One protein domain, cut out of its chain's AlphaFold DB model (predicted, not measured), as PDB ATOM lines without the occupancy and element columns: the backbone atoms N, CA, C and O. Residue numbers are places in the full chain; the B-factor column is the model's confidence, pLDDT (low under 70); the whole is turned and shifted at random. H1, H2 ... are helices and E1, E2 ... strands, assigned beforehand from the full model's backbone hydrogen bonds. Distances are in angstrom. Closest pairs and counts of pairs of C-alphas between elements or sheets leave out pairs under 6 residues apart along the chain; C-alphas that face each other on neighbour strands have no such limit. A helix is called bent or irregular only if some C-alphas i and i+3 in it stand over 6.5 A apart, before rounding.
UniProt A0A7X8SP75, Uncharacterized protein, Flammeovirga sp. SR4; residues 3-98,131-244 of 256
ATOM      1  N   LEU A   3      -7.671 -42.355  11.058       96.38
ATOM      2  CA  LEU A   3      -8.452 -43.261  10.209       96.38
ATOM      3  C   LEU A   3      -9.282 -44.205  11.069       96.38
ATOM      4  O   LEU A   3      -8.831 -44.631  12.134       96.38
ATOM      5  N   LYS A   4     -10.484 -44.563  10.615       97.25
ATOM      6  CA  LYS A   4     -11.297 -45.586  11.281       97.25
ATOM      7  C   LYS A   4     -10.592 -46.937  11.219       97.25
ATOM      8  O   LYS A   4      -9.841 -47.230  10.289       97.25
ATOM      9  N   ARG A   5     -10.885 -47.804  12.188       95.00
ATOM     10  CA  ARG A   5     -10.313 -49.154  12.266       95.00
ATOM     11  C   ARG A   5     -10.462 -49.945  10.965       95.00
ATOM     12  O   ARG A   5      -9.517 -50.609  10.557       95.00
ATOM     13  N   GLU A   6     -11.621 -49.866  10.316       95.06
ATOM     14  CA  GLU A   6     -11.852 -50.583   9.058       95.06
ATOM     15  C   GLU A   6     -11.013 -50.010   7.908       95.06
ATOM     16  O   GLU A   6     -10.388 -50.762   7.170       95.06
ATOM     17  N   GLU A   7     -10.885 -48.685   7.814       97.00
ATOM     18  CA  GLU A   7     -10.020 -48.036   6.817       97.00
ATOM     19  C   GLU A   7      -8.548 -48.429   7.011       97.00
ATOM     20  O   GLU A   7      -7.838 -48.663   6.035       97.00
ATOM     21  N   CYS A   8      -8.107 -48.570   8.266       97.31
ATOM     22  CA  CYS A   8      -6.766 -49.052   8.596       97.31
ATOM     23  C   CYS A   8      -6.545 -50.492   8.115       97.31
ATOM     24  O   CYS A   8      -5.531 -50.775   7.481       97.31
ATOM     25  N   LYS A   9      -7.507 -51.393   8.359       96.00
ATOM     26  CA  LYS A   9      -7.446 -52.782   7.875       96.00
ATOM     27  C   LYS A   9      -7.366 -52.844   6.354       96.00
ATOM     28  O   LYS A   9      -6.512 -53.538   5.808       96.00
ATOM     29  N   GLN A  10      -8.205 -52.072   5.662       96.94
ATOM     30  CA  GLN A  10      -8.172 -52.000   4.202       96.94
ATOM     31  C   GLN A  10      -6.831 -51.457   3.692       96.94
ATOM     32  O   GLN A  10      -6.284 -51.988   2.725       96.94
ATOM     33  N   ALA A  11      -6.256 -50.456   4.365       97.81
ATOM     34  CA  ALA A  11      -4.944 -49.923   4.012       97.81
ATOM     35  C   ALA A  11      -3.820 -50.960   4.187       97.81
ATOM     36  O   ALA A  11      -2.956 -51.071   3.313       97.81
ATOM     37  N   ILE A  12      -3.847 -51.752   5.263       96.81
ATOM     38  CA  ILE A  12      -2.893 -52.849   5.503       96.81
ATOM     39  C   ILE A  12      -3.031 -53.929   4.426       96.81
ATOM     40  O   ILE A  12      -2.041 -54.331   3.815       96.81
ATOM     41  N   LEU A  13      -4.258 -54.361   4.119       96.06
ATOM     42  CA  LEU A  13      -4.513 -55.344   3.061       96.06
ATOM     43  C   LEU A  13      -4.081 -54.830   1.681       96.06
ATOM     44  O   LEU A  13      -3.567 -55.596   0.862       96.06
ATOM     45  N   LYS A  14      -4.259 -53.531   1.410       97.19
ATOM     46  CA  LYS A  14      -3.772 -52.904   0.177       97.19
ATOM     47  C   LYS A  14      -2.246 -52.916   0.126       97.19
ATOM     48  O   LYS A  14      -1.701 -53.230  -0.931       97.19
ATOM     49  N   TRP A  15      -1.554 -52.660   1.237       97.00
ATOM     50  CA  TRP A  15      -0.095 -52.790   1.303       97.00
ATOM     51  C   TRP A  15       0.375 -54.227   1.053       97.00
ATOM     52  O   TRP A  15       1.281 -54.434   0.251       97.00
ATOM     53  N   GLU A  16      -0.285 -55.232   1.631       94.31
ATOM     54  CA  GLU A  16       0.043 -56.642   1.374       94.31
ATOM     55  C   GLU A  16      -0.012 -57.012  -0.107       94.31
ATOM     56  O   GLU A  16       0.903 -57.660  -0.610       94.31
ATOM     57  N   LYS A  17      -1.043 -56.550  -0.822       95.25
ATOM     58  CA  LYS A  17      -1.161 -56.746  -2.275       95.25
ATOM     59  C   LYS A  17      -0.152 -55.907  -3.061       95.25
ATOM     60  O   LYS A  17       0.332 -56.331  -4.101       95.25
ATOM     61  N   THR A  18       0.154 -54.705  -2.585       96.25
ATOM     62  CA  THR A  18       1.091 -53.782  -3.240       96.25
ATOM     63  C   THR A  18       2.509 -54.339  -3.232       96.25
ATOM     64  O   THR A  18       3.194 -54.284  -4.243       96.25
ATOM     65  N   LYS A  19       2.943 -54.935  -2.118       94.44
ATOM     66  CA  LYS A  19       4.297 -55.485  -1.974       94.44
ATOM     67  C   LYS A  19       4.625 -56.635  -2.926       94.44
ATOM     68  O   LYS A  19       5.792 -56.990  -3.075       94.44
ATOM     69  N   THR A  20       3.619 -57.232  -3.561       94.88
ATOM     70  CA  THR A  20       3.804 -58.272  -4.577       94.88
ATOM     71  C   THR A  20       3.910 -57.697  -5.993       94.88
ATOM     72  O   THR A  20       3.778 -58.449  -6.952       94.88
ATOM     73  N   ASP A  21       4.085 -56.383  -6.145       95.56
ATOM     74  CA  ASP A  21       4.180 -55.689  -7.430       95.56
ATOM     75  C   ASP A  21       5.165 -54.517  -7.311       95.56
ATOM     76  O   ASP A  21       4.872 -53.492  -6.693       95.56
ATOM     77  N   PHE A  22       6.355 -54.679  -7.892       95.94
ATOM     78  CA  PHE A  22       7.423 -53.692  -7.762       95.94
ATOM     79  C   PHE A  22       7.067 -52.323  -8.352       95.94
ATOM     80  O   PHE A  22       7.410 -51.310  -7.745       95.94
ATOM     81  N   GLU A  23       6.337 -52.258  -9.468       96.25
ATOM     82  CA  GLU A  23       5.975 -50.971 -10.074       96.25
ATOM     83  C   GLU A  23       5.022 -50.186  -9.168       96.25
ATOM     84  O   GLU A  23       5.165 -48.972  -9.008       96.25
ATOM     85  N   LYS A  24       4.111 -50.881  -8.472       96.50
ATOM     86  CA  LYS A  24       3.272 -50.237  -7.452       96.50
ATOM     87  C   LYS A  24       4.088 -49.744  -6.260       96.50
ATOM     88  O   LYS A  24       3.834 -48.645  -5.776       96.50
ATOM     89  N   ILE A  25       5.062 -50.525  -5.784       95.38
ATOM     90  CA  ILE A  25       5.959 -50.090  -4.699       95.38
ATOM     91  C   ILE A  25       6.723 -48.833  -5.122       95.38
ATOM     92  O   ILE A  25       6.747 -47.850  -4.383       95.38
ATOM     93  N   ARG A  26       7.311 -48.856  -6.322       95.12
ATOM     94  CA  ARG A  26       8.102 -47.760  -6.884       95.12
ATOM     95  C   ARG A  26       7.297 -46.469  -7.020       95.12
ATOM     96  O   ARG A  26       7.846 -45.398  -6.792       95.12
ATOM     97  N   ALA A  27       6.012 -46.562  -7.356       95.38
ATOM     98  CA  ALA A  27       5.127 -45.401  -7.429       95.38
ATOM     99  C   ALA A  27       4.777 -44.805  -6.049       95.38
ATOM    100  O   ALA A  27       4.447 -43.626  -5.959       95.38
ATOM    101  N   LEU A  28       4.834 -45.605  -4.978       94.62
ATOM    102  CA  LEU A  28       4.394 -45.214  -3.634       94.62
ATOM    103  C   LEU A  28       5.527 -44.740  -2.725       94.62
ATOM    104  O   LEU A  28       5.311 -43.866  -1.881       94.62
ATOM    105  N   ILE A  29       6.704 -45.355  -2.838       92.56
ATOM    106  CA  ILE A  29       7.831 -45.085  -1.948       92.56
ATOM    107  C   ILE A  29       8.725 -44.011  -2.552       92.56
ATOM    108  O   ILE A  29       9.404 -44.223  -3.552       92.56
ATOM    109  N   ASP A  30       8.778 -42.877  -1.867       89.88
ATOM    110  CA  ASP A  30       9.754 -41.826  -2.117       89.88
ATOM    111  C   ASP A  30      10.830 -41.883  -1.032       89.88
ATOM    112  O   ASP A  30      10.576 -41.561   0.132       89.88
ATOM    113  N   ALA A  31      12.033 -42.307  -1.417       88.44
ATOM    114  CA  ALA A  31      13.145 -42.531  -0.498       88.44
ATOM    115  C   ALA A  31      13.698 -41.240   0.140       88.44
ATOM    116  O   ALA A  31      14.535 -41.313   1.036       88.44
ATOM    117  N   THR A  32      13.232 -40.070  -0.310       87.81
ATOM    118  CA  THR A  32      13.625 -38.754   0.217       87.81
ATOM    119  C   THR A  32      12.627 -38.180   1.226       87.81
ATOM    120  O   THR A  32      12.902 -37.157   1.857       87.81
ATOM    121  N   LYS A  33      11.462 -38.818   1.390       92.38
ATOM    122  CA  LYS A  33      10.403 -38.358   2.294       92.38
ATOM    123  C   LYS A  33      10.508 -38.987   3.683       92.38
ATOM    124  O   LYS A  33      11.077 -40.058   3.871       92.38
ATOM    125  N   VAL A  34       9.893 -38.315   4.653       92.75
ATOM    126  CA  VAL A  34       9.927 -38.651   6.085       92.75
ATOM    127  C   VAL A  34       8.528 -38.645   6.698       92.75
ATOM    128  O   VAL A  34       7.600 -38.043   6.145       92.75
ATOM    129  N   PHE A  35       8.372 -39.254   7.874       93.75
ATOM    130  CA  PHE A  35       7.164 -39.105   8.692       93.75
ATOM    131  C   PHE A  35       7.417 -38.090   9.798       93.75
ATOM    132  O   PHE A  35       8.396 -38.193  10.528       93.75
ATOM    133  N   ARG A  36       6.525 -37.114   9.942       92.12
ATOM    134  CA  ARG A  36       6.641 -36.060  10.955       92.12
ATOM    135  C   ARG A  36       5.556 -36.213  12.008       92.12
ATOM    136  O   ARG A  36       4.383 -36.203  11.646       92.12
ATOM    137  N   PHE A  37       5.942 -36.307  13.270       91.81
ATOM    138  CA  PHE A  37       5.074 -36.403  14.438       91.81
ATOM    139  C   PHE A  37       5.129 -35.089  15.214       91.81
ATOM    140  O   PHE A  37       6.143 -34.772  15.841       91.81
ATOM    141  N   ASP A  38       4.046 -34.323  15.159       90.19
ATOM    142  CA  ASP A  38       3.930 -33.086  15.930       90.19
ATOM    143  C   ASP A  38       3.598 -33.368  17.408       90.19
ATOM    144  O   ASP A  38       3.455 -34.517  17.834       90.19
ATOM    145  N   GLU A  39       3.483 -32.318  18.221       87.62
ATOM    146  CA  GLU A  39       3.179 -32.475  19.650       87.62
ATOM    147  C   GLU A  39       1.836 -33.170  19.906       87.62
ATOM    148  O   GLU A  39       1.695 -33.897  20.894       87.62
ATOM    149  N   SER A  40       0.849 -32.949  19.034       91.19
ATOM    150  CA  SER A  40      -0.482 -33.539  19.171       91.19
ATOM    151  C   SER A  40      -0.441 -35.038  18.892       91.19
ATOM    152  O   SER A  40      -1.024 -35.818  19.644       91.19
ATOM    153  N   ASP A  41       0.338 -35.448  17.890       93.69
ATOM    154  CA  ASP A  41       0.591 -36.847  17.563       93.69
ATOM    155  C   ASP A  41       1.289 -37.560  18.729       93.69
ATOM    156  O   ASP A  41       0.839 -38.614  19.182       93.69
ATOM    157  N   GLN A  42       2.370 -36.974  19.253       90.38
ATOM    158  CA  GLN A  42       3.127 -37.557  20.364       90.38
ATOM    159  C   GLN A  42       2.263 -37.676  21.630       90.38
ATOM    160  O   GLN A  42       2.283 -38.700  22.315       90.38
ATOM    161  N   SER A  43       1.462 -36.648  21.924       91.00
ATOM    162  CA  SER A  43       0.535 -36.650  23.062       91.00
ATOM    163  C   SER A  43      -0.551 -37.710  22.901       91.00
ATOM    164  O   SER A  43      -0.827 -38.444  23.849       91.00
ATOM    165  N   TRP A  44      -1.105 -37.863  21.693       95.12
ATOM    166  CA  TRP A  44      -2.082 -38.906  21.391       95.12
ATOM    167  C   TRP A  44      -1.508 -40.300  21.657       95.12
ATOM    168  O   TRP A  44      -2.160 -41.126  22.302       95.12
ATOM    169  N   ILE A  45      -0.271 -40.558  21.216       94.12
ATOM    170  CA  ILE A  45       0.403 -41.846  21.436       94.12
ATOM    171  C   ILE A  45       0.589 -42.097  22.935       94.12
ATOM    172  O   ILE A  45       0.200 -43.165  23.412       94.12
ATOM    173  N   ARG A  46       1.099 -41.115  23.690       90.38
ATOM    174  CA  ARG A  46       1.306 -41.227  25.146       90.38
ATOM    175  C   ARG A  46       0.009 -41.453  25.923       90.38
ATOM    176  O   ARG A  46      -0.018 -42.264  26.843       90.38
ATOM    177  N   GLU A  47      -1.075 -40.783  25.547       93.12
ATOM    178  CA  GLU A  47      -2.375 -40.938  26.207       93.12
ATOM    179  C   GLU A  47      -2.974 -42.337  25.980       93.12
ATOM    180  O   GLU A  47      -3.566 -42.953  26.875       93.12
ATOM    181  N   HIS A  48      -2.828 -42.867  24.764       94.62
ATOM    182  CA  HIS A  48      -3.493 -44.105  24.380       94.62
ATOM    183  C   HIS A  48      -2.669 -45.355  24.699       94.62
ATOM    184  O   HIS A  48      -3.278 -46.398  24.990       94.62
ATOM    185  N   ASN A  49      -1.336 -45.253  24.660       93.44
ATOM    186  CA  ASN A  49      -0.386 -46.340  24.875       93.44
ATOM    187  C   ASN A  49      -0.086 -46.543  26.362       93.44
ATOM    188  O   ASN A  49       0.218 -45.608  27.089       93.44
ATOM    189  N   LYS A  50      -0.157 -47.790  26.835       90.81
ATOM    190  CA  LYS A  50       0.121 -48.150  28.237       90.81
ATOM    191  C   LYS A  50       1.302 -49.111  28.355       90.81
ATOM    192  O   LYS A  50       1.343 -49.902  29.298       90.81
ATOM    193  N   ASN A  51       2.199 -49.099  27.373       88.50
ATOM    194  CA  ASN A  51       3.339 -49.999  27.277       88.50
ATOM    195  C   ASN A  51       4.625 -49.228  26.929       88.50
ATOM    196  O   ASN A  51       4.562 -48.062  26.555       88.50
ATOM    197  N   HIS A  52       5.779 -49.882  27.054       85.50
ATOM    198  CA  HIS A  52       7.094 -49.320  26.723       85.50
ATOM    199  C   HIS A  52       7.352 -49.251  25.212       85.50
ATOM    200  O   HIS A  52       8.316 -48.627  24.786       85.50
ATOM    201  N   SER A  53       6.495 -49.871  24.403       88.88
ATOM    202  CA  SER A  53       6.521 -49.824  22.945       88.88
ATOM    203  C   SER A  53       5.109 -49.673  22.379       88.88
ATOM    204  O   SER A  53       4.112 -49.765  23.104       88.88
ATOM    205  N   PHE A  54       5.022 -49.408  21.082       91.75
ATOM    206  CA  PHE A  54       3.795 -49.420  20.298       91.75
ATOM    207  C   PHE A  54       4.047 -50.070  18.936       91.75
ATOM    208  O   PHE A  54       5.189 -50.173  18.487       91.75
ATOM    209  N   HIS A  55       2.989 -50.527  18.269       93.06
ATOM    210  CA  HIS A  55       3.114 -51.075  16.922       93.06
ATOM    211  C   HIS A  55       2.856 -49.999  15.876       93.06
ATOM    212  O   HIS A  55       2.010 -49.121  16.049       93.06
ATOM    213  N   VAL A  56       3.555 -50.104  14.754       94.75
ATOM    214  CA  VAL A  56       3.332 -49.270  13.579       94.75
ATOM    215  C   VAL A  56       3.158 -50.165  12.367       94.75
ATOM    216  O   VAL A  56       4.071 -50.898  12.007       94.75
ATOM    217  N   TYR A  57       1.999 -50.099  11.724       95.75
ATOM    218  CA  TYR A  57       1.711 -50.840  10.501       95.75
ATOM    219  C   TYR A  57       2.012 -50.002   9.268       95.75
ATOM    220  O   TYR A  57       1.656 -48.828   9.207       95.75
ATOM    221  N   ALA A  58       2.589 -50.634   8.256       96.44
ATOM    222  CA  ALA A  58       2.643 -50.096   6.910       96.44
ATOM    223  C   ALA A  58       1.304 -50.340   6.192       96.44
ATOM    224  O   ALA A  58       0.745 -51.438   6.239       96.44
ATOM    225  N   GLY A  59       0.796 -49.312   5.517       97.12
ATOM    226  CA  GLY A  59      -0.464 -49.347   4.784       97.12
ATOM    227  C   GLY A  59      -0.409 -48.523   3.500       97.12
ATOM    228  O   GLY A  59       0.497 -47.715   3.297       97.12
ATOM    229  N   VAL A  60      -1.410 -48.699   2.638       97.81
ATOM    230  CA  VAL A  60      -1.647 -47.831   1.478       97.81
ATOM    231  C   VAL A  60      -3.056 -47.262   1.564       97.81
ATOM    232  O   VAL A  60      -4.032 -48.006   1.487       97.81
ATOM    233  N   HIS A  61      -3.173 -45.945   1.690       96.62
ATOM    234  CA  HIS A  61      -4.453 -45.245   1.780       96.62
ATOM    235  C   HIS A  61      -4.463 -44.060   0.812       96.62
ATOM    236  O   HIS A  61      -3.506 -43.292   0.782       96.62
ATOM    237  N   ASN A  62      -5.520 -43.931   0.002       94.31
ATOM    238  CA  ASN A  62      -5.638 -42.915  -1.059       94.31
ATOM    239  C   ASN A  62      -4.383 -42.807  -1.944       94.31
ATOM    240  O   ASN A  62      -3.905 -41.712  -2.205       94.31
ATOM    241  N   ASP A  63      -3.814 -43.955  -2.326       93.56
ATOM    242  CA  ASP A  63      -2.586 -44.077  -3.135       93.56
ATOM    243  C   ASP A  63      -1.345 -43.411  -2.528       93.56
ATOM    244  O   ASP A  63      -0.383 -43.102  -3.220       93.56
ATOM    245  N   HIS A  64      -1.338 -43.258  -1.205       95.12
ATOM    246  CA  HIS A  64      -0.173 -42.853  -0.435       95.12
ATOM    247  C   HIS A  64       0.252 -43.979   0.501       95.12
ATOM    248  O   HIS A  64      -0.581 -44.656   1.113       95.12
ATOM    249  N   PHE A  65       1.564 -44.148   0.647       96.50
ATOM    250  CA  PHE A  65       2.125 -44.979   1.701       96.50
ATOM    251  C   PHE A  65       1.908 -44.314   3.068       96.50
ATOM    252  O   PHE A  65       2.183 -43.120   3.246       96.50
ATOM    253  N   VAL A  66       1.412 -45.090   4.033       97.12
ATOM    254  CA  VAL A  66       1.086 -44.617   5.380       97.12
ATOM    255  C   VAL A  66       1.648 -45.517   6.473       97.12
ATOM    256  O   VAL A  66       1.725 -46.734   6.317       97.12
ATOM    257  N   LEU A  67       1.974 -44.905   7.609       97.19
ATOM    258  CA  LEU A  67       2.193 -45.574   8.885       97.19
ATOM    259  C   LEU A  67       0.948 -45.429   9.759       97.19
ATOM    260  O   LEU A  67       0.487 -44.310   9.974       97.19
ATOM    261  N   ILE A  68       0.422 -46.538  10.270       97.81
ATOM    262  CA  ILE A  68      -0.738 -46.602  11.168       97.81
ATOM    263  C   ILE A  68      -0.237 -46.973  12.563       97.81
ATOM    264  O   ILE A  68       0.331 -48.045  12.758       97.81
ATOM    265  N   ILE A  69      -0.447 -46.090  13.531       96.88
ATOM    266  CA  ILE A  69       0.071 -46.216  14.887       96.88
ATOM    267  C   ILE A  69      -0.965 -46.940  15.745       96.88
ATOM    268  O   ILE A  69      -2.093 -46.471  15.904       96.88
ATOM    269  N   VAL A  70      -0.565 -48.070  16.325       95.69
ATOM    270  CA  VAL A  70      -1.410 -48.953  17.130       95.69
ATOM    271  C   VAL A  70      -0.862 -49.027  18.560       95.69
ATOM    272  O   VAL A  70       0.137 -49.705  18.819       95.69
ATOM    273  N   PRO A  71      -1.510 -48.337  19.515       94.94
ATOM    274  CA  PRO A  71      -1.129 -48.383  20.921       94.94
ATOM    275  C   PRO A  71      -1.313 -49.773  21.532       94.94
ATOM    276  O   PRO A  71      -2.236 -50.512  21.179       94.94
ATOM    277  N   LEU A  72      -0.491 -50.095  22.524       93.06
ATOM    278  CA  LEU A  72      -0.531 -51.337  23.282       93.06
ATOM    279  C   LEU A  72      -1.097 -51.120  24.691       93.06
ATOM    280  O   LEU A  72      -0.966 -50.077  25.334       93.06
ATOM    281  N   THR A  73      -1.747 -52.155  25.201       92.56
ATOM    282  CA  THR A  73      -2.163 -52.273  26.600       92.56
ATOM    283  C   THR A  73      -0.962 -52.604  27.492       92.56
ATOM    284  O   THR A  73       0.078 -53.044  27.009       92.56
ATOM    285  N   LYS A  74      -1.122 -52.509  28.823       90.12
ATOM    286  CA  LYS A  74      -0.083 -52.905  29.799       90.12
ATOM    287  C   LYS A  74       0.436 -54.340  29.614       90.12
ATOM    288  O   LYS A  74       1.539 -54.647  30.033       90.12
ATOM    289  N   LYS A  75      -0.363 -55.220  28.997       87.44
ATOM    290  CA  LYS A  75      -0.019 -56.626  28.723       87.44
ATOM    291  C   LYS A  75       0.650 -56.845  27.355       87.44
ATOM    292  O   LYS A  75       0.773 -57.986  26.938       87.44
ATOM    293  N   GLY A  76       0.980 -55.780  26.624       85.12
ATOM    294  CA  GLY A  76       1.596 -55.861  25.290       85.12
ATOM    295  C   GLY A  76       0.622 -56.184  24.155       85.12
ATOM    296  O   GLY A  76       1.043 -56.364  23.024       85.12
ATOM    297  N   LYS A  77      -0.687 -56.248  24.429       90.00
ATOM    298  CA  LYS A  77      -1.704 -56.487  23.392       90.00
ATOM    299  C   LYS A  77      -2.146 -55.187  22.746       90.00
ATOM    300  O   LYS A  77      -2.352 -54.216  23.476       90.00
ATOM    301  N   GLU A  78      -2.388 -55.200  21.443       92.38
ATOM    302  CA  GLU A  78      -2.949 -54.061  20.719       92.38
ATOM    303  C   GLU A  78      -4.283 -53.602  21.296       92.38
ATOM    304  O   GLU A  78      -5.175 -54.389  21.629       92.38
ATOM    305  N   LYS A  79      -4.414 -52.287  21.434       92.06
ATOM    306  CA  LYS A  79      -5.626 -51.655  21.924       92.06
ATOM    307  C   LYS A  79      -6.610 -51.516  20.764       92.06
ATOM    308  O   LYS A  79      -6.312 -50.885  19.749       92.06
ATOM    309  N   ALA A  80      -7.803 -52.080  20.931       91.81
ATOM    310  CA  ALA A  80      -8.907 -51.876  20.005       91.81
ATOM    311  C   ALA A  80      -9.459 -50.452  20.175       91.81
ATOM    312  O   ALA A  80     -10.092 -50.146  21.184       91.81
ATOM    313  N   LEU A  81      -9.193 -49.589  19.199       93.62
ATOM    314  CA  LEU A  81      -9.697 -48.221  19.122       93.62
ATOM    315  C   LEU A  81     -10.638 -48.095  17.924       93.62
ATOM    316  O   LEU A  81     -10.546 -48.856  16.958       93.62
ATOM    317  N   GLU A  82     -11.549 -47.125  17.977       94.75
ATOM    318  CA  GLU A  82     -12.413 -46.808  16.836       94.75
ATOM    319  C   GLU A  82     -11.607 -46.177  15.694       94.75
ATOM    320  O   GLU A  82     -11.847 -46.463  14.518       94.75
ATOM    321  N   LYS A  83     -10.628 -45.336  16.051       96.44
ATOM    322  CA  LYS A  83      -9.759 -44.616  15.124       96.44
ATOM    323  C   LYS A  83      -8.303 -44.699  15.561       96.44
ATOM    324  O   LYS A  83      -8.014 -44.723  16.757       96.44
ATOM    325  N   TYR A  84      -7.406 -44.698  14.585       97.56
ATOM    326  CA  TYR A  84      -5.965 -44.790  14.783       97.56
ATOM    327  C   TYR A  84      -5.247 -43.618  14.130       97.56
ATOM    328  O   TYR A  84      -5.597 -43.187  13.024       97.56
ATOM    329  N   LEU A  85      -4.214 -43.122  14.810       97.69
ATOM    330  CA  LEU A  85      -3.304 -42.140  14.248       97.69
ATOM    331  C   LEU A  85      -2.573 -42.730  13.045       97.69
ATOM    332  O   LEU A  85      -2.044 -43.832  13.096       97.69
ATOM    333  N   THR A  86      -2.574 -41.983  11.948       97.38
ATOM    334  CA  THR A  86      -1.955 -42.366  10.683       97.38
ATOM    335  C   THR A  86      -1.124 -41.211  10.135       97.38
ATOM    336  O   THR A  86      -1.572 -40.052  10.142       97.38
ATOM    337  N   LYS A  87       0.078 -41.520   9.644       96.69
ATOM    338  CA  LYS A  87       1.042 -40.568   9.080       96.69
ATOM    339  C   LYS A  87       1.408 -40.954   7.649       96.69
ATOM    340  O   LYS A  87       1.698 -42.111   7.376       96.69
ATOM    341  N   THR A  88       1.401 -39.983   6.746       95.44
ATOM    342  CA  THR A  88       1.876 -40.126   5.364       95.44
ATOM    343  C   THR A  88       3.339 -39.708   5.257       95.44
ATOM    344  O   THR A  88       3.846 -38.966   6.102       95.44
ATOM    345  N   LEU A  89       4.004 -40.153   4.191       92.50
ATOM    346  CA  LEU A  89       5.294 -39.600   3.786       92.50
ATOM    347  C   LEU A  89       5.145 -38.119   3.415       92.50
ATOM    348  O   LEU A  89       4.255 -37.737   2.655       92.50
ATOM    349  N   THR A  90       6.045 -37.287   3.928       91.19
ATOM    350  CA  THR A  90       6.072 -35.837   3.698       91.19
ATOM    351  C   THR A  90       7.479 -35.379   3.346       91.19
ATOM    352  O   THR A  90       8.459 -35.996   3.760       91.19
ATOM    353  N   ALA A  91       7.590 -34.309   2.558       88.38
ATOM    354  CA  ALA A  91       8.884 -33.699   2.289       88.38
ATOM    355  C   ALA A  91       9.473 -33.117   3.577       88.38
ATOM    356  O   ALA A  91       8.749 -32.590   4.432       88.38
ATOM    357  N   LEU A  92      10.795 -33.187   3.696       83.12
ATOM    358  CA  LEU A  92      11.485 -32.507   4.772       83.12
ATOM    359  C   LEU A  92      11.382 -30.987   4.564       83.12
ATOM    360  O   LEU A  92      11.622 -30.486   3.472       83.12
ATOM    361  N   LYS A  93      10.985 -30.247   5.607       77.06
ATOM    362  CA  LYS A  93      10.732 -28.796   5.500       77.06
ATOM    363  C   LYS A  93      12.002 -27.940   5.519       77.06
ATOM    364  O   LYS A  93      11.964 -26.802   5.069       77.06
ATOM    365  N   LYS A  94      13.075 -28.450   6.120       72.38
ATOM    366  CA  LYS A  94      14.363 -27.775   6.320       72.38
ATOM    367  C   LYS A  94      15.443 -28.819   6.563       72.38
ATOM    368  O   LYS A  94      15.118 -29.892   7.073       72.38
ATOM    369  N   ASP A  95      16.688 -28.480   6.260       74.56
ATOM    370  CA  ASP A  95      17.832 -29.335   6.568       74.56
ATOM    371  C   ASP A  95      17.877 -29.680   8.063       74.56
ATOM    372  O   ASP A  95      17.433 -28.909   8.923       74.56
ATOM    373  N   ILE A  96      18.385 -30.876   8.360       70.88
ATOM    374  CA  ILE A  96      18.550 -31.379   9.722       70.88
ATOM    375  C   ILE A  96      20.026 -31.655   9.956       70.88
ATOM    376  O   ILE A  96      20.633 -32.458   9.257       70.88
ATOM    377  N   THR A  97      20.572 -31.009  10.977       68.31
ATOM    378  CA  THR A  97      21.893 -31.301  11.529       68.31
ATOM    379  C   THR A  97      21.716 -32.304  12.654       68.31
ATOM    380  O   THR A  97      21.104 -31.957  13.661       68.31
ATOM    381  N   LEU A  98      22.213 -33.529  12.491       65.62
ATOM    382  CA  LEU A  98      22.211 -34.515  13.568       65.62
ATOM    383  C   LEU A  98      23.361 -34.210  14.535       65.62
ATOM    384  O   LEU A  98      24.500 -34.037  14.109       65.62
ATOM    385  N   ASN A 131      29.546 -49.425  26.338       34.84
ATOM    386  CA  ASN A 131      29.003 -50.725  26.693       34.84
ATOM    387  C   ASN A 131      27.582 -50.799  26.149       34.84
ATOM    388  O   ASN A 131      26.648 -50.609  26.915       34.84
ATOM    389  N   GLU A 132      27.456 -50.993  24.832       41.47
ATOM    390  CA  GLU A 132      26.335 -51.621  24.107       41.47
ATOM    391  C   GLU A 132      26.409 -51.282  22.605       41.47
ATOM    392  O   GLU A 132      27.106 -50.338  22.225       41.47
ATOM    393  N   PRO A 133      25.738 -52.038  21.713       41.69
ATOM    394  CA  PRO A 133      25.714 -51.753  20.280       41.69
ATOM    395  C   PRO A 133      24.805 -50.549  19.991       41.69
ATOM    396  O   PRO A 133      23.784 -50.676  19.321       41.69
ATOM    397  N   THR A 134      25.146 -49.381  20.526       51.53
ATOM    398  CA  THR A 134      24.386 -48.146  20.353       51.53
ATOM    399  C   THR A 134      24.606 -47.614  18.936       51.53
ATOM    400  O   THR A 134      25.741 -47.418  18.502       51.53
ATOM    401  N   ILE A 135      23.525 -47.383  18.187       57.88
ATOM    402  CA  ILE A 135      23.589 -46.656  16.909       57.88
ATOM    403  C   ILE A 135      24.085 -45.225  17.186       57.88
ATOM    404  O   ILE A 135      23.427 -44.468  17.898       57.88
ATOM    405  N   THR A 136      25.244 -44.864  16.633       62.50
ATOM    406  CA  THR A 136      25.804 -43.502  16.702       62.50
ATOM    407  C   THR A 136      25.098 -42.560  15.726       62.50
ATOM    408  O   THR A 136      24.333 -43.002  14.862       62.50
ATOM    409  N   GLU A 137      25.352 -41.252  15.826       65.69
ATOM    410  CA  GLU A 137      24.843 -40.298  14.834       65.69
ATOM    411  C   GLU A 137      25.322 -40.641  13.429       65.69
ATOM    412  O   GLU A 137      24.507 -40.857  12.533       65.69
ATOM    413  N   LYS A 138      26.629 -40.849  13.283       67.12
ATOM    414  CA  LYS A 138      27.246 -41.260  12.026       67.12
ATOM    415  C   LYS A 138      26.646 -42.547  11.454       67.12
ATOM    416  O   LYS A 138      26.466 -42.653  10.242       67.12
ATOM    417  N   ALA A 139      26.340 -43.531  12.304       72.75
ATOM    418  CA  ALA A 139      25.695 -44.767  11.867       72.75
ATOM    419  C   ALA A 139      24.251 -44.517  11.406       72.75
ATOM    420  O   ALA A 139      23.836 -45.054  10.384       72.75
ATOM    421  N   SER A 140      23.514 -43.654  12.110       76.31
ATOM    422  CA  SER A 140      22.154 -43.264  11.724       76.31
ATOM    423  C   SER A 140      22.144 -42.518  10.389       76.31
ATOM    424  O   SER A 140      21.356 -42.852   9.509       76.31
ATOM    425  N   ALA A 141      23.043 -41.545  10.209       77.00
ATOM    426  CA  ALA A 141      23.199 -40.804   8.961       77.00
ATOM    427  C   ALA A 141      23.521 -41.742   7.788       77.00
ATOM    428  O   ALA A 141      22.893 -41.651   6.733       77.00
ATOM    429  N   TYR A 142      24.438 -42.690   8.000       83.62
ATOM    430  CA  TYR A 142      24.784 -43.706   7.010       83.62
ATOM    431  C   TYR A 142      23.594 -44.609   6.656       83.62
ATOM    432  O   TYR A 142      23.319 -44.820   5.476       83.62
ATOM    433  N   ASP A 143      22.850 -45.108   7.646       87.56
ATOM    434  CA  ASP A 143      21.688 -45.972   7.409       87.56
ATOM    435  C   ASP A 143      20.574 -45.222   6.641       87.56
ATOM    436  O   ASP A 143      19.935 -45.808   5.759       87.56
ATOM    437  N   ILE A 144      20.362 -43.925   6.921       86.62
ATOM    438  CA  ILE A 144      19.417 -43.049   6.195       86.62
ATOM    439  C   ILE A 144      19.877 -42.822   4.752       86.62
ATOM    440  O   ILE A 144      19.097 -42.982   3.811       86.62
ATOM    441  N   GLU A 145      21.147 -42.464   4.554       87.25
ATOM    442  CA  GLU A 145      21.720 -42.266   3.220       87.25
ATOM    443  C   GLU A 145      21.635 -43.551   2.391       87.25
ATOM    444  O   GLU A 145      21.257 -43.533   1.216       87.25
ATOM    445  N   LYS A 146      21.895 -44.694   3.024       91.12
ATOM    446  CA  LYS A 146      21.765 -45.994   2.387       91.12
ATOM    447  C   LYS A 146      20.330 -46.291   1.975       91.12
ATOM    448  O   LYS A 146      20.115 -46.764   0.863       91.12
ATOM    449  N   TRP A 147      19.338 -45.981   2.810       93.56
ATOM    450  CA  TRP A 147      17.933 -46.089   2.407       93.56
ATOM    451  C   TRP A 147      17.629 -45.229   1.176       93.56
ATOM    452  O   TRP A 147      17.054 -45.726   0.204       93.56
ATOM    453  N   LYS A 148      18.056 -43.962   1.178       92.44
ATOM    454  CA  LYS A 148      17.873 -43.052   0.039       92.44
ATOM    455  C   LYS A 148      18.440 -43.642  -1.260       92.44
ATOM    456  O   LYS A 148      17.779 -43.566  -2.293       92.44
ATOM    457  N   ASN A 149      19.629 -44.238  -1.198       91.56
ATOM    458  CA  ASN A 149      20.348 -44.724  -2.377       91.56
ATOM    459  C   ASN A 149      19.944 -46.146  -2.811       91.56
ATOM    460  O   ASN A 149      19.987 -46.458  -3.999       91.56
ATOM    461  N   GLU A 150      19.552 -47.016  -1.876       95.25
ATOM    462  CA  GLU A 150      19.394 -48.455  -2.133       95.25
ATOM    463  C   GLU A 150      17.979 -49.001  -1.892       95.25
ATOM    464  O   GLU A 150      17.718 -50.149  -2.246       95.25
ATOM    465  N   SER A 151      17.039 -48.227  -1.338       95.00
ATOM    466  CA  SER A 151      15.698 -48.741  -0.988       95.00
ATOM    467  C   SER A 151      14.955 -49.375  -2.165       95.00
ATOM    468  O   SER A 151      14.412 -50.467  -2.014       95.00
ATOM    469  N   LEU A 152      14.962 -48.762  -3.355       95.12
ATOM    470  CA  LEU A 152      14.312 -49.348  -4.536       95.12
ATOM    471  C   LEU A 152      14.981 -50.655  -4.980       95.12
ATOM    472  O   LEU A 152      14.279 -51.604  -5.325       95.12
ATOM    473  N   ASN A 153      16.311 -50.744  -4.904       95.81
ATOM    474  CA  ASN A 153      17.036 -51.985  -5.190       95.81
ATOM    475  C   ASN A 153      16.705 -53.064  -4.152       95.81
ATOM    476  O   ASN A 153      16.502 -54.223  -4.509       95.81
ATOM    477  N   TRP A 154      16.591 -52.680  -2.880       95.88
ATOM    478  CA  TRP A 154      16.175 -53.569  -1.802       95.88
ATOM    479  C   TRP A 154      14.747 -54.093  -2.016       95.88
ATOM    480  O   TRP A 154      14.517 -55.301  -1.942       95.88
ATOM    481  N   PHE A 155      13.796 -53.216  -2.360       96.38
ATOM    482  CA  PHE A 155      12.423 -53.610  -2.681       96.38
ATOM    483  C   PHE A 155      12.366 -54.528  -3.901       96.38
ATOM    484  O   PHE A 155      11.673 -55.542  -3.854       96.38
ATOM    485  N   PHE A 156      13.106 -54.210  -4.966       95.94
ATOM    486  CA  PHE A 156      13.201 -55.057  -6.153       95.94
ATOM    487  C   PHE A 156      13.761 -56.439  -5.805       95.94
ATOM    488  O   PHE A 156      13.197 -57.453  -6.211       95.94
ATOM    489  N   TYR A 157      14.825 -56.498  -5.002       95.38
ATOM    490  CA  TYR A 157      15.421 -57.751  -4.550       95.38
ATOM    491  C   TYR A 157      14.438 -58.595  -3.728       95.38
ATOM    492  O   TYR A 157      14.246 -59.778  -4.021       95.38
ATOM    493  N   GLU A 158      13.776 -58.019  -2.721       94.25
ATOM    494  CA  GLU A 158      12.830 -58.768  -1.883       94.25
ATOM    495  C   GLU A 158      11.553 -59.150  -2.648       94.25
ATOM    496  O   GLU A 158      10.987 -60.225  -2.417       94.25
ATOM    497  N   TYR A 159      11.121 -58.331  -3.608       93.00
ATOM    498  CA  TYR A 159      10.082 -58.693  -4.569       93.00
ATOM    499  C   TYR A 159      10.514 -59.892  -5.428       93.00
ATOM    500  O   TYR A 159       9.837 -60.920  -5.414       93.00
ATOM    501  N   SER A 160      11.654 -59.819  -6.114       93.31
ATOM    502  CA  SER A 160      12.093 -60.861  -7.047       93.31
ATOM    503  C   SER A 160      12.431 -62.184  -6.352       93.31
ATOM    504  O   SER A 160      12.165 -63.252  -6.901       93.31
ATOM    505  N   THR A 161      12.972 -62.148  -5.131       92.75
ATOM    506  CA  THR A 161      13.396 -63.363  -4.408       92.75
ATOM    507  C   THR A 161      12.301 -63.976  -3.540       92.75
ATOM    508  O   THR A 161      12.223 -65.197  -3.408       92.75
ATOM    509  N   SER A 162      11.431 -63.158  -2.939       90.31
ATOM    510  CA  SER A 162      10.436 -63.631  -1.967       90.31
ATOM    511  C   SER A 162       8.989 -63.369  -2.379       90.31
ATOM    512  O   SER A 162       8.078 -63.760  -1.643       90.31
ATOM    513  N   ARG A 163       8.761 -62.746  -3.543       92.00
ATOM    514  CA  ARG A 163       7.469 -62.166  -3.953       92.00
ATOM    515  C   ARG A 163       6.938 -61.179  -2.913       92.00
ATOM    516  O   ARG A 163       5.753 -61.177  -2.604       92.00
ATOM    517  N   GLY A 164       7.842 -60.400  -2.315       87.94
ATOM    518  CA  GLY A 164       7.526 -59.369  -1.324       87.94
ATOM    519  C   GLY A 164       7.148 -59.884   0.067       87.94
ATOM    520  O   GLY A 164       6.798 -59.089   0.940       87.94
ATOM    521  N   ARG A 165       7.240 -61.198   0.315       88.31
ATOM    522  CA  ARG A 165       6.914 -61.806   1.618       88.31
ATOM    523  C   ARG A 165       7.798 -61.303   2.754       88.31
ATOM    524  O   ARG A 165       7.327 -61.244   3.884       88.31
ATOM    525  N   ASN A 166       9.045 -60.950   2.462       89.06
ATOM    526  CA  ASN A 166       9.996 -60.448   3.456       89.06
ATOM    527  C   ASN A 166       9.927 -58.933   3.654       89.06
ATOM    528  O   ASN A 166      10.574 -58.411   4.559       89.06
ATOM    529  N   ILE A 167       9.175 -58.219   2.816       93.25
ATOM    530  CA  ILE A 167       9.029 -56.779   2.973       93.25
ATOM    531  C   ILE A 167       8.169 -56.516   4.215       93.25
ATOM    532  O   ILE A 167       7.080 -57.088   4.370       93.25
ATOM    533  N   PHE A 168       8.669 -55.629   5.076       92.75
ATOM    534  CA  PHE A 168       8.074 -55.277   6.358       92.75
ATOM    535  C   PHE A 168       6.566 -54.984   6.271       92.75
ATOM    536  O   PHE A 168       6.025 -54.465   5.287       92.75
ATOM    537  N   ARG A 169       5.874 -55.354   7.345       92.19
ATOM    538  CA  ARG A 169       4.438 -55.139   7.566       92.19
ATOM    539  C   ARG A 169       4.220 -54.228   8.748       92.19
ATOM    540  O   ARG A 169       3.388 -53.329   8.697       92.19
ATOM    541  N   THR A 170       4.979 -54.498   9.797       91.44
ATOM    542  CA  THR A 170       4.885 -53.827  11.075       91.44
ATOM    543  C   THR A 170       6.267 -53.516  11.609       91.44
ATOM    544  O   THR A 170       7.245 -54.161  11.240       91.44
ATOM    545  N   PHE A 171       6.316 -52.533  12.490       90.62
ATOM    546  CA  PHE A 171       7.462 -52.172  13.305       90.62
ATOM    547  C   PHE A 171       7.003 -52.155  14.759       90.62
ATOM    548  O   PHE A 171       5.905 -51.664  15.047       90.62
ATOM    549  N   THR A 172       7.828 -52.664  15.666       88.56
ATOM    550  CA  THR A 172       7.645 -52.446  17.104       88.56
ATOM    551  C   THR A 172       8.563 -51.310  17.513       88.56
ATOM    552  O   THR A 172       9.782 -51.443  17.465       88.56
ATOM    553  N   VAL A 173       7.975 -50.176  17.880       87.31
ATOM    554  CA  VAL A 173       8.703 -48.937  18.158       87.31
ATOM    555  C   VAL A 173       8.699 -48.676  19.664       87.31
ATOM    556  O   VAL A 173       7.618 -48.606  20.257       87.31
ATOM    557  N   PRO A 174       9.869 -48.539  20.306       85.00
ATOM    558  CA  PRO A 174       9.959 -48.062  21.678       85.00
ATOM    559  C   PRO A 174       9.304 -46.688  21.873       85.00
ATOM    560  O   PRO A 174       9.465 -45.782  21.063       85.00
ATOM    561  N   LEU A 175       8.567 -46.505  22.968       83.88
ATOM    562  CA  LEU A 175       7.922 -45.225  23.287       83.88
ATOM    563  C   LEU A 175       8.951 -44.115  23.550       83.88
ATOM    564  O   LEU A 175       8.717 -42.965  23.197       83.88
ATOM    565  N   SER A 176      10.103 -44.490  24.100       78.12
ATOM    566  CA  SER A 176      11.277 -43.638  24.315       78.12
ATOM    567  C   SER A 176      11.806 -42.996  23.026       78.12
ATOM    568  O   SER A 176      12.390 -41.920  23.093       78.12
ATOM    569  N   ASP A 177      11.533 -43.573  21.849       74.44
ATOM    570  CA  ASP A 177      11.881 -42.979  20.546       74.44
ATOM    571  C   ASP A 177      10.995 -41.779  20.172       74.44
ATOM    572  O   ASP A 177      11.198 -41.145  19.139       74.44
ATOM    573  N   LEU A 178       9.996 -41.465  20.999       77.06
ATOM    574  CA  LEU A 178       9.165 -40.267  20.900       77.06
ATOM    575  C   LEU A 178       9.357 -39.316  22.088       77.06
ATOM    576  O   LEU A 178       8.776 -38.226  22.086       77.06
ATOM    577  N   ASP A 179      10.124 -39.720  23.102       67.19
ATOM    578  CA  ASP A 179      10.290 -38.954  24.330       67.19
ATOM    579  C   ASP A 179      11.583 -38.142  24.298       67.19
ATOM    580  O   ASP A 179      12.667 -38.627  23.978       67.19
ATOM    581  N   ARG A 180      11.447 -36.861  24.644       63.16
ATOM    582  CA  ARG A 180      12.556 -35.928  24.814       63.16
ATOM    583  C   ARG A 180      12.815 -35.748  26.302       63.16
ATOM    584  O   ARG A 180      11.956 -35.248  27.022       63.16
ATOM    585  N   ASP A 181      14.017 -36.093  26.745       52.41
ATOM    586  CA  ASP A 181      14.448 -35.950  28.144       52.41
ATOM    587  C   ASP A 181      14.499 -34.489  28.634       52.41
ATOM    588  O   ASP A 181      14.606 -34.231  29.832       52.41
ATOM    589  N   ASP A 182      14.480 -33.510  27.727       55.69
ATOM    590  CA  ASP A 182      14.720 -32.101  28.043       55.69
ATOM    591  C   ASP A 182      13.442 -31.275  28.274       55.69
ATOM    592  O   ASP A 182      13.531 -30.053  28.419       55.69
ATOM    593  N   ASN A 183      12.259 -31.911  28.326       52.16
ATOM    594  CA  ASN A 183      10.946 -31.247  28.377       52.16
ATOM    595  C   ASN A 183      10.751 -30.189  27.268       52.16
ATOM    596  O   ASN A 183       9.866 -29.333  27.371       52.16
ATOM    597  N   LYS A 184      11.580 -30.197  26.211       57.75
ATOM    598  CA  LYS A 184      11.479 -29.213  25.139       57.75
ATOM    599  C   LYS A 184      10.427 -29.646  24.132       57.75
ATOM    600  O   LYS A 184      10.380 -30.780  23.663       57.75
ATOM    601  N   LYS A 185       9.624 -28.660  23.762       62.50
ATOM    602  CA  LYS A 185       8.650 -28.706  22.681       62.50
ATOM    603  C   LYS A 185       9.324 -28.895  21.322       62.50
ATOM    604  O   LYS A 185      10.408 -28.347  21.078       62.50
ATOM    605  N   GLY A 186       8.724 -29.714  20.464       74.75
ATOM    606  CA  GLY A 186       9.189 -29.917  19.093       74.75
ATOM    607  C   GLY A 186       8.776 -31.239  18.459       74.75
ATOM    608  O   GLY A 186       8.415 -32.207  19.132       74.75
ATOM    609  N   ASP A 187       8.820 -31.262  17.133       84.12
ATOM    610  CA  ASP A 187       8.424 -32.407  16.327       84.12
ATOM    611  C   ASP A 187       9.465 -33.527  16.374       84.12
ATOM    612  O   ASP A 187      10.669 -33.291  16.447       84.12
ATOM    613  N   VAL A 188       8.993 -34.759  16.239       87.62
ATOM    614  CA  VAL A 188       9.836 -35.928  16.001       87.62
ATOM    615  C   VAL A 188       9.701 -36.327  14.539       87.62
ATOM    616  O   VAL A 188       8.601 -36.403  13.993       87.62
ATOM    617  N   ILE A 189      10.823 -36.571  13.878       88.12
ATOM    618  CA  ILE A 189      10.879 -36.971  12.478       88.12
ATOM    619  C   ILE A 189      11.394 -38.401  12.426       88.12
ATOM    620  O   ILE A 189      12.486 -38.688  12.908       88.12
ATOM    621  N   ALA A 190      10.599 -39.294  11.848       90.94
ATOM    622  CA  ALA A 190      10.992 -40.666  11.595       90.94
ATOM    623  C   ALA A 190      11.476 -40.809  10.151       90.94
ATOM    624  O   ALA A 190      10.738 -40.546   9.193       90.94
ATOM    625  N   PHE A 191      12.716 -41.254  10.022       90.69
ATOM    626  CA  PHE A 191      13.358 -41.621   8.772       90.69
ATOM    627  C   PHE A 191      13.299 -43.129   8.591       90.69
ATOM    628  O   PHE A 191      13.350 -43.879   9.564       90.69
ATOM    629  N   PHE A 192      13.259 -43.578   7.342       92.62
ATOM    630  CA  PHE A 192      13.679 -44.939   7.052       92.62
ATOM    631  C   PHE A 192      15.208 -45.012   6.993       92.62
ATOM    632  O   PHE A 192      15.857 -44.099   6.485       92.62
ATOM    633  N   GLY A 193      15.759 -46.120   7.478       90.81
ATOM    634  CA  GLY A 193      17.162 -46.490   7.309       90.81
ATOM    635  C   GLY A 193      17.302 -47.931   6.816       90.81
ATOM    636  O   GLY A 193      16.386 -48.735   6.991       90.81
ATOM    637  N   LEU A 194      18.437 -48.273   6.206       89.69
ATOM    638  CA  LEU A 194      18.813 -49.656   5.889       89.69
ATOM    639  C   LEU A 194      20.016 -50.074   6.722       89.69
ATOM    640  O   LEU A 194      21.129 -49.628   6.464       89.69
ATOM    641  N   LYS A 195      19.796 -51.003   7.651       87.12
ATOM    642  CA  LYS A 195      20.848 -51.527   8.516       87.12
ATOM    643  C   LYS A 195      21.232 -52.946   8.130       87.12
ATOM    644  O   LYS A 195      20.374 -53.817   7.987       87.12
ATOM    645  N   LEU A 196      22.529 -53.220   8.013       84.19
ATOM    646  CA  LEU A 196      23.004 -54.586   7.807       84.19
ATOM    647  C   LEU A 196      22.818 -55.395   9.093       84.19
ATOM    648  O   LEU A 196      23.376 -55.061  10.135       84.19
ATOM    649  N   SER A 197      22.095 -56.505   8.998       82.00
ATOM    650  CA  SER A 197      22.072 -57.520  10.042       82.00
ATOM    651  C   SER A 197      23.139 -58.583   9.775       82.00
ATOM    652  O   SER A 197      22.962 -59.362   8.834       82.00
ATOM    653  N   PRO A 198      24.140 -58.755  10.656       77.38
ATOM    654  CA  PRO A 198      25.079 -59.874  10.565       77.38
ATOM    655  C   PRO A 198      24.398 -61.244  10.709       77.38
ATOM    656  O   PRO A 198      24.786 -62.191  10.037       77.38
ATOM    657  N   ILE A 199      23.345 -61.338  11.534       79.19
ATOM    658  CA  ILE A 199      22.628 -62.597  11.816       79.19
ATOM    659  C   ILE A 199      21.855 -63.074  10.581       79.19
ATOM    660  O   ILE A 199      22.058 -64.180  10.098       79.19
ATOM    661  N   TYR A 200      20.980 -62.222  10.049       78.88
ATOM    662  CA  TYR A 200      20.193 -62.523   8.850       78.88
ATOM    663  C   TYR A 200      20.965 -62.370   7.530       78.88
ATOM    664  O   TYR A 200      20.404 -62.688   6.486       78.88
ATOM    665  N   GLN A 201      22.204 -61.858   7.566       83.75
ATOM    666  CA  GLN A 201      23.035 -61.538   6.394       83.75
ATOM    667  C   GLN A 201      22.300 -60.707   5.326       83.75
ATOM    668  O   GLN A 201      22.418 -60.942   4.125       83.75
ATOM    669  N   LYS A 202      21.496 -59.735   5.771       86.31
ATOM    670  CA  LYS A 202      20.624 -58.921   4.913       86.31
ATOM    671  C   LYS A 202      20.544 -57.482   5.397       86.31
ATOM    672  O   LYS A 202      20.712 -57.218   6.587       86.31
ATOM    673  N   GLN A 203      20.243 -56.570   4.474       89.62
ATOM    674  CA  GLN A 203      19.818 -55.215   4.826       89.62
ATOM    675  C   GLN A 203      18.389 -55.271   5.371       89.62
ATOM    676  O   GLN A 203      17.508 -55.875   4.755       89.62
ATOM    677  N   ILE A 204      18.179 -54.661   6.527       89.56
ATOM    678  CA  ILE A 204      16.916 -54.630   7.248       89.56
ATOM    679  C   ILE A 204      16.450 -53.171   7.324       89.56
ATOM    680  O   ILE A 204      17.190 -52.332   7.844       89.56
ATOM    681  N   PRO A 205      15.245 -52.853   6.822       91.81
ATOM    682  CA  PRO A 205      14.651 -51.534   6.993       91.81
ATOM    683  C   PRO A 205      14.343 -51.232   8.452       91.81
ATOM    684  O   PRO A 205      13.680 -52.022   9.112       91.81
ATOM    685  N   ILE A 206      14.768 -50.077   8.943       89.88
ATOM    686  CA  ILE A 206      14.513 -49.613  10.310       89.88
ATOM    687  C   ILE A 206      13.854 -48.233  10.281       89.88
ATOM    688  O   ILE A 206      13.944 -47.525   9.275       89.88
ATOM    689  N   LEU A 207      13.201 -47.851  11.379       89.38
ATOM    690  CA  LEU A 207      12.761 -46.476  11.598       89.38
ATOM    691  C   LEU A 207      13.750 -45.783  12.540       89.38
ATOM    692  O   LEU A 207      14.112 -46.316  13.585       89.38
ATOM    693  N   ILE A 208      14.205 -44.596  12.157       85.94
ATOM    694  CA  ILE A 208      15.140 -43.785  12.937       85.94
ATOM    695  C   ILE A 208      14.424 -42.499  13.319       85.94
ATOM    696  O   ILE A 208      14.102 -41.684  12.457       85.94
ATOM    697  N   PHE A 209      14.161 -42.330  14.610       85.19
ATOM    698  CA  PHE A 209      13.483 -41.162  15.157       85.19
ATOM    699  C   PHE A 209      14.493 -40.094  15.584       85.19
ATOM    700  O   PHE A 209      15.428 -40.354  16.342       85.19
ATOM    701  N   VAL A 210      14.290 -38.880  15.080       81.19
ATOM    702  CA  VAL A 210      15.110 -37.698  15.351       81.19
ATOM    703  C   VAL A 210      14.199 -36.606  15.884       81.19
ATOM    704  O   VAL A 210      13.235 -36.215  15.226       81.19
ATOM    705  N   SER A 211      14.495 -36.097  17.071       77.69
ATOM    706  CA  SER A 211      13.790 -34.940  17.617       77.69
ATOM    707  C   SER A 211      14.296 -33.651  16.983       77.69
ATOM    708  O   SER A 211      15.491 -33.480  16.774       77.69
ATOM    709  N   GLN A 212      13.391 -32.729  16.673       71.44
ATOM    710  CA  GLN A 212      13.701 -31.418  16.125       71.44
ATOM    711  C   GLN A 212      13.238 -30.344  17.109       71.44
ATOM    712  O   GLN A 212      12.049 -30.220  17.402       71.44
ATOM    713  N   SER A 213      14.176 -29.544  17.618       64.56
ATOM    714  CA  SER A 213      13.861 -28.403  18.484       64.56
ATOM    715  C   SER A 213      13.222 -27.269  17.673       64.56
ATOM    716  O   SER A 213      13.656 -26.969  16.560       64.56
ATOM    717  N   GLU A 214      12.202 -26.604  18.226       56.47
ATOM    718  CA  GLU A 214      11.632 -25.393  17.612       56.47
ATOM    719  C   GLU A 214      12.568 -24.181  17.727       56.47
ATOM    720  O   GLU A 214      12.547 -23.310  16.858       56.47
ATOM    721  N   LYS A 215      13.397 -24.127  18.781       53.25
ATOM    722  CA  LYS A 215      14.251 -22.966  19.087       53.25
ATOM    723  C   LYS A 215      15.520 -22.889  18.238       53.25
ATOM    724  O   LYS A 215      16.000 -21.787  18.002       53.25
ATOM    725  N   ASP A 216      16.004 -24.025  17.740       51.47
ATOM    726  CA  ASP A 216      17.190 -24.095  16.889       51.47
ATOM    727  C   ASP A 216      16.753 -24.469  15.475       51.47
ATOM    728  O   ASP A 216      16.328 -25.590  15.187       51.47
ATOM    729  N   SER A 217      16.784 -23.489  14.578       48.72
ATOM    730  CA  SER A 217      16.302 -23.578  13.202       48.72
ATOM    731  C   SER A 217      17.163 -24.506  12.325       48.72
ATOM    732  O   SER A 217      17.795 -24.043  11.384       48.72
ATOM    733  N   GLY A 218      17.174 -25.813  12.608       51.94
ATOM    734  CA  GLY A 218      17.885 -26.818  11.803       51.94
ATOM    735  C   GLY A 218      18.589 -27.923  12.593       51.94
ATOM    736  O   GLY A 218      19.057 -28.877  11.983       51.94
ATOM    737  N   THR A 219      18.646 -27.852  13.923       52.78
ATOM    738  CA  THR A 219      19.330 -28.871  14.737       52.78
ATOM    739  C   THR A 219      18.359 -29.977  15.153       52.78
ATOM    740  O   THR A 219      17.291 -29.706  15.711       52.78
ATOM    741  N   GLY A 220      18.712 -31.223  14.843       55.78
ATOM    742  CA  GLY A 220      18.010 -32.427  15.258       55.78
ATOM    743  C   GLY A 220      18.872 -33.276  16.187       55.78
ATOM    744  O   GLY A 220      20.052 -33.503  15.933       55.78
ATOM    745  N   GLU A 221      18.284 -33.771  17.266       60.91
ATOM    746  CA  GLU A 221      18.949 -34.685  18.194       60.91
ATOM    747  C   GLU A 221      18.367 -36.084  18.011       60.91
ATOM    748  O   GLU A 221      17.144 -36.276  18.030       60.91
ATOM    749  N   ILE A 222      19.242 -37.075  17.836       60.78
ATOM    750  CA  ILE A 222      18.830 -38.479  17.847       60.78
ATOM    751  C   ILE A 222      18.409 -38.818  19.271       60.78
ATOM    752  O   ILE A 222      19.191 -38.668  20.211       60.78
ATOM    753  N   LEU A 223      17.171 -39.280  19.420       55.69
ATOM    754  CA  LEU A 223      16.638 -39.675  20.715       55.69
ATOM    755  C   LEU A 223      17.354 -40.944  21.194       55.69
ATOM    756  O   LEU A 223      17.456 -41.918  20.454       55.69
ATOM    757  N   ARG A 224      17.909 -40.899  22.411       54.41
ATOM    758  CA  ARG A 224      18.647 -41.996  23.063       54.41
ATOM    759  C   ARG A 224      18.075 -42.253  24.447       54.41
ATOM    760  O   ARG A 224      17.672 -41.316  25.128       54.41
ATOM    761  N   ALA A 225      18.177 -43.495  24.913       38.16
ATOM    762  CA  ALA A 225      18.102 -43.780  26.337       38.16
ATOM    763  C   ALA A 225      19.387 -43.241  26.976       38.16
ATOM    764  O   ALA A 225      20.484 -43.692  26.635       38.16
ATOM    765  N   LYS A 226      19.296 -42.261  27.881       36.84
ATOM    766  CA  LYS A 226      20.465 -41.865  28.672       36.84
ATOM    767  C   LYS A 226      20.868 -43.009  29.600       36.84
ATOM    768  O   LYS A 226      20.057 -43.512  30.378       36.84
ATOM    769  N   LEU A 227      22.157 -43.346  29.591       36.31
ATOM    770  CA  LEU A 227      22.810 -44.107  30.657       36.31
ATOM    771  C   LEU A 227      22.689 -43.315  31.971       36.31
ATOM    772  O   LEU A 227      23.492 -42.430  32.255       36.31
ATOM    773  N   GLY A 228      21.642 -43.590  32.749       37.12
ATOM    774  CA  GLY A 228      21.441 -42.995  34.073       37.12
ATOM    775  C   GLY A 228      20.001 -42.985  34.581       37.12
ATOM    776  O   GLY A 228      19.800 -42.978  35.791       37.12
ATOM    777  N   PHE A 229      18.998 -43.044  33.702       34.03
ATOM    778  CA  PHE A 229      17.587 -43.090  34.091       34.03
ATOM    779  C   PHE A 229      16.865 -44.163  33.282       34.03
ATOM    780  O   PHE A 229      16.773 -44.042  32.072       34.03
ATOM    781  N   SER A 230      16.399 -45.211  33.976       36.34
ATOM    782  CA  SER A 230      15.590 -46.349  33.496       36.34
ATOM    783  C   SER A 230      15.966 -46.927  32.123       36.34
ATOM    784  O   SER A 230      15.745 -46.306  31.094       36.34
ATOM    785  N   ALA A 231      16.430 -48.180  32.119       40.22
ATOM    786  CA  ALA A 231      16.739 -49.006  30.948       40.22
ATOM    787  C   ALA A 231      15.516 -49.298  30.041       40.22
ATOM    788  O   ALA A 231      15.114 -50.447  29.865       40.22
ATOM    789  N   ALA A 232      14.882 -48.261  29.497       41.25
ATOM    790  CA  ALA A 232      13.894 -48.384  28.444       41.25
ATOM    791  C   ALA A 232      14.652 -48.493  27.111       41.25
ATOM    792  O   ALA A 232      15.443 -47.599  26.803       41.25
ATOM    793  N   PRO A 233      14.457 -49.571  26.331       49.12
ATOM    794  CA  PRO A 233      15.136 -49.734  25.050       49.12
ATOM    795  C   PRO A 233      14.817 -48.554  24.124       49.12
ATOM    796  O   PRO A 233      13.702 -48.051  24.165       49.12
ATOM    797  N   THR A 234      15.767 -48.098  23.307       47.44
ATOM    798  CA  THR A 234      15.546 -47.088  22.238       47.44
ATOM    799  C   THR A 234      15.875 -47.658  20.860       47.44
ATOM    800  O   THR A 234      16.415 -48.759  20.761       47.44
ATOM    801  N   ASN A 235      15.590 -46.923  19.783       46.47
ATOM    802  CA  ASN A 235      15.941 -47.208  18.387       46.47
ATOM    803  C   ASN A 235      17.395 -47.679  18.227       46.47
ATOM    804  O   ASN A 235      17.679 -48.575  17.428       46.47
ATOM    805  N   SER A 236      18.297 -47.113  19.031       47.28
ATOM    806  CA  SER A 236      19.720 -47.424  19.074       47.28
ATOM    807  C   SER A 236      20.016 -48.841  19.575       47.28
ATOM    808  O   SER A 236      21.021 -49.419  19.172       47.28
ATOM    809  N   GLN A 237      19.120 -49.419  20.375       50.59
ATOM    810  CA  GLN A 237      19.212 -50.772  20.921       50.59
ATOM    811  C   GLN A 237      18.268 -51.758  20.211       50.59
ATOM    812  O   GLN A 237      18.603 -52.938  20.137       50.59
ATOM    813  N   ASP A 238      17.133 -51.301  19.650       55.50
ATOM    814  CA  ASP A 238      16.045 -52.199  19.216       55.50
ATOM    815  C   ASP A 238      15.548 -52.054  17.761       55.50
ATOM    816  O   ASP A 238      14.622 -52.746  17.340       55.50
ATOM    817  N   TRP A 239      16.173 -51.197  16.942       63.53
ATOM    818  CA  TRP A 239      16.011 -51.157  15.469       63.53
ATOM    819  C   TRP A 239      14.563 -50.949  14.977       63.53
ATOM    820  O   TRP A 239      14.242 -51.262  13.828       63.53
ATOM    821  N   SER A 240      13.665 -50.486  15.850       58.75
ATOM    822  CA  SER A 240      12.213 -50.466  15.623       58.75
ATOM    823  C   SER A 240      11.633 -51.807  15.126       58.75
ATOM    824  O   SER A 240      10.615 -51.818  14.436       58.75
ATOM    825  N   GLN A 241      12.313 -52.920  15.428       76.44
ATOM    826  CA  GLN A 241      12.046 -54.305  15.016       76.44
ATOM    827  C   GLN A 241      11.028 -54.477  13.859       76.44
ATOM    828  O   GLN A 241       9.852 -54.766  14.112       76.44
ATOM    829  N   PRO A 242      11.430 -54.342  12.579       76.25
ATOM    830  CA  PRO A 242      10.567 -54.681  11.448       76.25
ATOM    831  C   PRO A 242      10.167 -56.158  11.459       76.25
ATOM    832  O   PRO A 242      11.009 -57.058  11.525       76.25
ATOM    833  N   CYS A 243       8.880 -56.428  11.288       79.31
ATOM    834  CA  CYS A 243       8.353 -57.762  11.059       79.31
ATOM    835  C   CYS A 243       7.715 -57.841   9.663       79.31
ATOM    836  O   CYS A 243       6.748 -57.122   9.383       79.31
ATOM    837  N   PRO A 244       8.197 -58.741   8.780       79.56
ATOM    838  CA  PRO A 244       9.425 -59.560   8.873       79.56
ATOM    839  C   PRO A 244      10.737 -58.743   8.811       79.56
ATOM    840  O   PRO A 244      10.699 -57.611   8.333       79.56
TER     841      PRO A 244
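This is residues 3 to 98 and 131 to 244 of the 256 residues of an uncharacterized protein of Flammeovirga sp. SR4 (UniProt A0A7X8SP75). Two twisted sheets of four strands, E1 E6 E7 E8 and E4 E3 E2 E5, stand partly face to face as the core, with H4a across the outward face of the first and H1 on the outward face of the second. H4 bends sharply, its arm H4b meeting H2 to one side, while H3 lies over the opposite face of the second sheet from H1. The printed part has 210 residues with six named helices and eight named strands, in the order H1 H2 E1 H3 E2 E3 E4 H4 E5 H5 E6 E7 E8 H6; both sheets are antiparallel and the class is mixed. It is compact, with a radius of gyration of the C-alphas of 16.5 A, and spans 45 by 39 by 34 A.

One sheet runs E1, residues 35 to 37, E6, 188 to 197, E7, 202 to 212, and E8, 219 to 222, and is only just strongly twisted, its C-alphas up to 4.5 A off the best plane. E6, E7 and E8 form a meander, each strand the antiparallel neighbour of the one before; within hydrogen-bond range are N 35 and O 190, 3.0 A, N 193 and O 206, 2.9 A, and N 211 and O 221, 2.8 A. H4, residues 137 to 162, was assigned as one helix by its hydrogen bonds but is bent: C-alphas 149 and 152 are 7.9 A apart, and its arms H4a, 137 to 149, and H4b, 152 to 162, are about perpendicular at 73 degrees. H4a is on this sheet at a height of 6.4 A, across the strands, at 80 degrees to E6 on the local plane; the closest C-alphas are those of Ile 144 and Gly 193, 4.3 A. The other, strongly twisted sheet runs E4, 83 to 88, E3, 64 to 70, E2, 53 to 61, and E5, 170 to 174, with E2 E3 E4 a second meander; N 69 and O 85, N 57 and O 68, and N 54 and O 173 are each 2.8 A apart. H1, 5 to 18, and H3, 39 to 48, are on opposite faces of it; the closest C-alphas of H1 and E2, Ile 12 and Gly 59, are 4.3 A apart. H2, 22 to 28, touches H4b, with the closest C-alphas, Phe 22 and Phe 156, 6.2 A apart. H5, 175 to 178, and H6, 235 to 238, only graze both sheets. Every O i to N i+4 pair is within hydrogen-bond range in H1, H2, H3, H4a and H4b; H5 and H6 are too short for one.

H1 is 19.8 A long from C-alpha 5 at (-10.313, -49.154, 12.266), H4a 18.3 A, E2 24.3 A and E6 25.5 A. E7, 30.5 A, ends at C-alpha 212, (13.701, -31.418, 16.125).

The C-alphas farthest apart, those of Glu 23 and Gly 228, are 47.5 A apart. Residues 99 to 130 are not printed, and C-alphas 98 and 131 stand 21.9 A apart across this cut. The links E3 to E4 and E8 to H6 are long. Mean pLDDT of the printed part is 82.2; residues 97 to 98, 131 to 138, 179 to 185 and 213 to 240 are under 70.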